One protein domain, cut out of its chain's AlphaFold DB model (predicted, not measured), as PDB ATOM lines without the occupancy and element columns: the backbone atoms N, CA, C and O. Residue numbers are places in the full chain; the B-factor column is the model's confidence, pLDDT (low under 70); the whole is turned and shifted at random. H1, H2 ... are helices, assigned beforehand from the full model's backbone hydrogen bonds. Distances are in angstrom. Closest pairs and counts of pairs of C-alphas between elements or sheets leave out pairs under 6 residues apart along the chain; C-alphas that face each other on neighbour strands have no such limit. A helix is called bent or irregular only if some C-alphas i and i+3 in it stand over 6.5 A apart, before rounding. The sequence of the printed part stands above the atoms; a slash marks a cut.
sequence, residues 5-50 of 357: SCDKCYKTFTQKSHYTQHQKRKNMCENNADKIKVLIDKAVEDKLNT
ATOM      1  N   SER A   5     -25.019-100.914  -0.495       84.12
ATOM      2  CA  SER A   5     -24.605-100.973  -1.902       84.12
ATOM      3  C   SER A   5     -24.913 -99.662  -2.616       84.12
ATOM      4  O   SER A   5     -25.950 -99.055  -2.378       84.12
ATOM      5  N   CYS A   6     -24.006 -99.204  -3.478       79.50
ATOM      6  CA  CYS A   6     -24.243 -98.031  -4.320       79.50
ATOM      7  C   CYS A   6     -24.975 -98.412  -5.611       79.50
ATOM      8  O   CYS A   6     -24.422 -99.158  -6.410       79.50
ATOM      9  N   ASP A   7     -26.126 -97.803  -5.888       75.25
ATOM     10  CA  ASP A   7     -26.949 -98.127  -7.069       75.25
ATOM     11  C   ASP A   7     -26.319 -97.737  -8.422       75.25
ATOM     12  O   ASP A   7     -26.786 -98.159  -9.472       75.25
ATOM     13  N   LYS A   8     -25.247 -96.929  -8.421       73.25
ATOM     14  CA  LYS A   8     -24.560 -96.479  -9.650       73.25
ATOM     15  C   LYS A   8     -23.369 -97.357 -10.037       73.25
ATOM     16  O   LYS A   8     -23.135 -97.619 -11.210       73.25
ATOM     17  N   CYS A   9     -22.578 -97.779  -9.050       80.94
ATOM     18  CA  CYS A   9     -21.336 -98.526  -9.291       80.94
ATOM     19  C   CYS A   9     -21.288 -99.894  -8.607       80.94
ATOM     20  O   CYS A   9     -20.281-100.587  -8.722       80.94
ATOM     21  N   TYR A  10     -22.343-100.256  -7.873       75.62
ATOM     22  CA  TYR A  10     -22.541-101.538  -7.194       75.62
ATOM     23  C   TYR A  10     -21.478-101.907  -6.148       75.62
ATOM     24  O   TYR A  10     -21.456-103.027  -5.645       75.62
ATOM     25  N   LYS A  11     -20.622-100.955  -5.742       80.06
ATOM     26  CA  LYS A  11     -19.691-101.149  -4.621       80.06
ATOM     27  C   LYS A  11     -20.462-101.378  -3.323       80.06
ATOM     28  O   LYS A  11     -21.371-100.610  -2.999       80.06
ATOM     29  N   THR A  12     -20.055-102.401  -2.577       84.06
ATOM     30  CA  THR A  12     -20.617-102.763  -1.272       84.06
ATOM     31  C   THR A  12     -19.746-102.258  -0.127       84.06
ATOM     32  O   THR A  12     -18.520-102.321  -0.190       84.06
ATOM     33  N   PHE A  13     -20.378-101.812   0.953       87.44
ATOM     34  CA  PHE A  13     -19.742-101.280   2.150       87.44
ATOM     35  C   PHE A  13     -20.311-101.988   3.374       87.44
ATOM     36  O   PHE A  13     -21.524-102.100   3.527       87.44
ATOM     37  N   THR A  14     -19.443-102.425   4.278       86.31
ATOM     38  CA  THR A  14     -19.836-103.061   5.547       86.31
ATOM     39  C   THR A  14     -20.134-102.043   6.653       86.31
ATOM     40  O   THR A  14     -20.691-102.395   7.689       86.31
ATOM     41  N   GLN A  15     -19.784-100.766   6.438       86.19
ATOM     42  CA  GLN A  15     -20.001 -99.662   7.373       86.19
ATOM     43  C   GLN A  15     -20.776 -98.515   6.712       86.19
ATOM     44  O   GLN A  15     -20.437 -98.058   5.617       86.19
ATOM     45  N   LYS A  16     -21.792 -97.994   7.416       86.50
ATOM     46  CA  LYS A  16     -22.656 -96.900   6.934       86.50
ATOM     47  C   LYS A  16     -21.884 -95.595   6.691       86.50
ATOM     48  O   LYS A  16     -22.217 -94.843   5.774       86.50
ATOM     49  N   SER A  17     -20.851 -95.332   7.492       85.88
ATOM     50  CA  SER A  17     -19.959 -94.170   7.357       85.88
ATOM     51  C   SER A  17     -19.270 -94.143   5.990       85.88
ATOM     52  O   SER A  17     -19.318 -93.127   5.299       85.88
ATOM     53  N   HIS A  18     -18.725 -95.282   5.554       87.44
ATOM     54  CA  HIS A  18     -18.044 -95.416   4.263       87.44
ATOM     55  C   HIS A  18     -19.012 -95.276   3.084       87.44
ATOM     56  O   HIS A  18     -18.697 -94.595   2.108       87.44
ATOM     57  N   TYR A  19     -20.217 -95.844   3.196       87.94
ATOM     58  CA  TYR A  19     -21.267 -95.651   2.192       87.94
ATOM     59  C   TYR A  19     -21.659 -94.174   2.051       87.94
ATOM     60  O   TYR A  19     -21.729 -93.639   0.946       87.94
ATOM     61  N   THR A  20     -21.842 -93.484   3.177       84.62
ATOM     62  CA  THR A  20     -22.223 -92.063   3.183       84.62
ATOM     63  C   THR A  20     -21.120 -91.186   2.582       84.62
ATOM     64  O   THR A  20     -21.408 -90.271   1.811       84.62
ATOM     65  N   GLN A  21     -19.850 -91.477   2.880       86.44
ATOM     66  CA  GLN A  21     -18.708 -90.784   2.275       86.44
ATOM     67  C   GLN A  21     -18.623 -91.040   0.762       86.44
ATOM     68  O   GLN A  21     -18.370 -90.117  -0.012       86.44
ATOM     69  N   HIS A  22     -18.902 -92.271   0.329       85.56
ATOM     70  CA  HIS A  22     -18.958 -92.640  -1.083       85.56
ATOM     71  C   HIS A  22     -20.073 -91.919  -1.857       85.56
ATOM     72  O   HIS A  22     -19.882 -91.605  -3.030       85.56
ATOM     73  N   GLN A  23     -21.211 -91.625  -1.221       81.06
ATOM     74  CA  GLN A  23     -22.297 -90.855  -1.839       81.06
ATOM     75  C   GLN A  23     -22.009 -89.346  -1.906       81.06
ATOM     76  O   GLN A  23     -22.484 -88.679  -2.819       81.06
ATOM     77  N   LYS A  24     -21.231 -88.806  -0.958       81.25
ATOM     78  CA  LYS A  24     -20.973 -87.359  -0.815       81.25
ATOM     79  C   LYS A  24     -19.712 -86.852  -1.524       81.25
ATOM     80  O   LYS A  24     -19.395 -85.669  -1.431       81.25
ATOM     81  N   ARG A  25     -18.954 -87.722  -2.195       81.56
ATOM     82  CA  ARG A  25     -17.725 -87.315  -2.895       81.56
ATOM     83  C   ARG A  25     -18.020 -86.364  -4.060       81.56
ATOM     84  O   ARG A  25     -18.995 -86.534  -4.782       81.56
ATOM     85  N   LYS A  26     -17.112 -85.402  -4.265       68.50
ATOM     86  CA  LYS A  26     -17.214 -84.354  -5.296       68.50
ATOM     87  C   LYS A  26     -17.213 -84.915  -6.728       68.50
ATOM     88  O   LYS A  26     -17.899 -84.380  -7.586       68.50
ATOM     89  N   ASN A  27     -16.500 -86.022  -6.956       70.81
ATOM     90  CA  ASN A  27     -16.486 -86.743  -8.232       70.81
ATOM     91  C   ASN A  27     -17.363 -87.994  -8.131       70.81
ATOM     92  O   ASN A  27     -17.054 -88.898  -7.351       70.81
ATOM     93  N   MET A  28     -18.445 -88.048  -8.910       72.12
ATOM     94  CA  MET A  28     -19.398 -89.165  -8.890       72.12
ATOM     95  C   MET A  28     -18.750 -90.506  -9.279       72.12
ATOM     96  O   MET A  28     -17.703 -90.558  -9.919       72.12
ATOM     97  N   CYS A  29     -19.378 -91.617  -8.880       75.75
ATOM     98  CA  CYS A  29     -19.001 -92.947  -9.367       75.75
ATOM     99  C   CYS A  29     -19.196 -93.065 -10.866       75.75
ATOM    100  O   CYS A  29     -20.216 -92.613 -11.374       75.75
ATOM    101  N   GLU A  30     -18.284 -93.782 -11.517       71.50
ATOM    102  CA  GLU A  30     -18.526 -94.331 -12.844       71.50
ATOM    103  C   GLU A  30     -19.779 -95.220 -12.798       71.50
ATOM    104  O   GLU A  30     -19.920 -96.065 -11.903       71.50
ATOM    105  N   ASN A  31     -20.720 -94.953 -13.705       69.12
ATOM    106  CA  ASN A  31     -21.933 -95.741 -13.856       69.12
ATOM    107  C   ASN A  31     -21.570 -97.029 -14.595       69.12
ATOM    108  O   ASN A  31     -21.198 -96.988 -15.763       69.12
ATOM    109  N   ASN A  32     -21.657 -98.165 -13.909       67.25
ATOM    110  CA  ASN A  32     -21.279 -99.456 -14.486       67.25
ATOM    111  C   ASN A  32     -22.468-100.193 -15.121       67.25
ATOM    112  O   ASN A  32     -22.303-101.345 -15.513       67.25
ATOM    113  N   ALA A  33     -23.649 -99.565 -15.221       62.56
ATOM    114  CA  ALA A  33     -24.850-100.190 -15.780       62.56
ATOM    115  C   ALA A  33     -24.620-100.739 -17.199       62.56
ATOM    116  O   ALA A  33     -24.945-101.897 -17.453       62.56
ATOM    117  N   ASP A  34     -23.967 -99.971 -18.074       57.12
ATOM    118  CA  ASP A  34     -23.712-100.390 -19.460       57.12
ATOM    119  C   ASP A  34     -22.688-101.532 -19.535       57.12
ATOM    120  O   ASP A  34     -22.875-102.497 -20.270       57.12
ATOM    121  N   LYS A  35     -21.645-101.495 -18.694       61.38
ATOM    122  CA  LYS A  35     -20.658-102.584 -18.587       61.38
ATOM    123  C   LYS A  35     -21.287-103.872 -18.047       61.38
ATOM    124  O   LYS A  35     -20.929-104.958 -18.488       61.38
ATOM    125  N   ILE A  36     -22.223-103.759 -17.105       67.38
ATOM    126  CA  ILE A  36     -22.955-104.902 -16.544       67.38
ATOM    127  C   ILE A  36     -23.928-105.474 -17.576       67.38
ATOM    128  O   ILE A  36     -23.998-106.692 -17.699       67.38
ATOM    129  N   LYS A  37     -24.617-104.625 -18.347       64.38
ATOM    130  CA  LYS A  37     -25.492-105.064 -19.439       64.38
ATOM    131  C   LYS A  37     -24.713-105.887 -20.470       64.38
ATOM    132  O   LYS A  37     -25.090-107.019 -20.730       64.38
ATOM    133  N   VAL A  38     -23.553-105.394 -20.913       65.06
ATOM    134  CA  VAL A  38     -22.660-106.121 -21.839       65.06
ATOM    135  C   VAL A  38     -22.208-107.475 -21.271       65.06
ATOM    136  O   VAL A  38     -22.139-108.462 -21.999       65.06
ATOM    137  N   LEU A  39     -21.913-107.553 -19.970       63.09
ATOM    138  CA  LEU A  39     -21.522-108.813 -19.326       63.09
ATOM    139  C   LEU A  39     -22.692-109.798 -19.181       63.09
ATOM    140  O   LEU A  39     -22.475-111.003 -19.290       63.09
ATOM    141  N   ILE A  40     -23.910-109.304 -18.936       65.31
ATOM    142  CA  ILE A  40     -25.125-110.126 -18.868       65.31
ATOM    143  C   ILE A  40     -25.470-110.659 -20.256       65.31
ATOM    144  O   ILE A  40     -25.687-111.861 -20.382       65.31
ATOM    145  N   ASP A  41     -25.458-109.804 -21.278       67.12
ATOM    146  CA  ASP A  41     -25.748-110.188 -22.662       67.12
ATOM    147  C   ASP A  41     -24.769-111.276 -23.126       67.12
ATOM    148  O   ASP A  41     -25.195-112.324 -23.608       67.12
ATOM    149  N   LYS A  42     -23.471-111.110 -22.830       69.12
ATOM    150  CA  LYS A  42     -22.450-112.130 -23.108       69.12
ATOM    151  C   LYS A  42     -22.681-113.438 -22.339       69.12
ATOM    152  O   LYS A  42     -22.563-114.515 -22.907       69.12
ATOM    153  N   ALA A  43     -23.042-113.369 -21.056       66.38
ATOM    154  CA  ALA A  43     -23.316-114.566 -20.254       66.38
ATOM    155  C   ALA A  43     -24.592-115.307 -20.696       66.38
ATOM    156  O   ALA A  43     -24.699-116.523 -20.513       66.38
ATOM    157  N   VAL A  44     -25.571-114.583 -21.245       68.38
ATOM    158  CA  VAL A  44     -26.783-115.148 -21.849       68.38
ATOM    159  C   VAL A  44     -26.450-115.802 -23.189       68.38
ATOM    160  O   VAL A  44     -26.888-116.926 -23.422       68.38
ATOM    161  N   GLU A  45     -25.632-115.158 -24.020       69.44
ATOM    162  CA  GLU A  45     -25.151-115.697 -25.297       69.44
ATOM    163  C   GLU A  45     -24.334-116.986 -25.102       69.44
ATOM    164  O   GLU A  45     -24.643-118.015 -25.704       69.44
ATOM    165  N   ASP A  46     -23.388-116.993 -24.156       69.94
ATOM    166  CA  ASP A  46     -22.596-118.179 -23.798       69.94
ATOM    167  C   ASP A  46     -23.486-119.339 -23.287       69.94
ATOM    168  O   ASP A  46     -23.225-120.518 -23.558       69.94
ATOM    169  N   LYS A  47     -24.580-119.024 -22.573       68.94
ATOM    170  CA  LYS A  47     -25.579-120.015 -22.129       68.94
ATOM    171  C   LYS A  47     -26.467-120.526 -23.262       68.94
ATOM    172  O   LYS A  47     -26.827-121.700 -23.254       68.94
ATOM    173  N   LEU A  48     -26.833-119.682 -24.224       62.75
ATOM    174  CA  LEU A  48     -27.596-120.116 -25.396       62.75
ATOM    175  C   LEU A  48     -26.767-121.071 -26.263       62.75
ATOM    176  O   LEU A  48     -27.268-122.125 -26.658       62.75
ATOM    177  N   ASN A  49     -25.489-120.750 -26.474       61.34
ATOM    178  CA  ASN A  49     -24.561-121.559 -27.269       61.34
ATOM    179  C   ASN A  49     -24.247-122.923 -26.628       61.34
ATOM    180  O   ASN A  49     -23.897-123.870 -27.320       61.34
ATOM    181  N   THR A  50     -24.404-123.064 -25.308       67.50
ATOM    182  CA  THR A  50     -24.236-124.356 -24.615       67.50
ATOM    183  C   THR A  50     -25.491-125.234 -24.632       67.50
ATOM    184  O   THR A  50     -25.388-126.435 -24.385       67.50
TER     185      THR A  50
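This is residues 5 to 50 of the 357 residues of the protein "C2H2-type domain-containing protein" of viral metagenome (UniProt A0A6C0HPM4). Going from the first printed residue, picture a small head with one long helical arm: residues 5 to 15 fold back on themselves, H1 makes one side of the head, the link of residues 25 to 32 turns back past the first stretch, and H2 leads away, with residues 37 to 50 sticking out. The printed part has 46 residues with two named helices, H1 then H2, and no named strand; the class is all helix. The whole is extended, with a radius of gyration of the C-alphas of 14.8 A, and its C-alphas span 44 by 22 by 9 A, a rod whose length comes in large part from the arm.

Look first at residues 16 to 24, which are H1, and then at residues 33 to 50, which are H2. These two helices are apart, with no C-alpha of the one within 8 A of the other. Residues 37 to 50 of H2 stand free: no C-alpha 8 or more residues away along the chain comes within 10 A of theirs. In both H1 and H2, every O i to N i+4 pair is within hydrogen-bond range.

Begin at C-alpha 5, at (-24.605, -100.973, -1.902). Find C-alpha 16 at (-22.656, -96.900, 6.934); from there H1 runs 12.4 A to C-alpha 24. H2 begins at C-alpha 33, at (-24.850, -100.190, -15.780), and runs 25.7 A to C-alpha 50, at (-24.236, -124.356, -24.615). Neither helix is bent.

The two C-alphas farthest apart, those of Lys 26 and Thr 50, are 45.0 A apart. Without the residues that stand free, the body of 32 residues spans 28 by 21 by 8 A. The printed part has no cut, and the link from H1 to H2, 8 residues, is short. In the B-factor column, find a mean pLDDT of the printed part of 74.2; residue 26 and residues 31 to 50 are under 70, of low confidence.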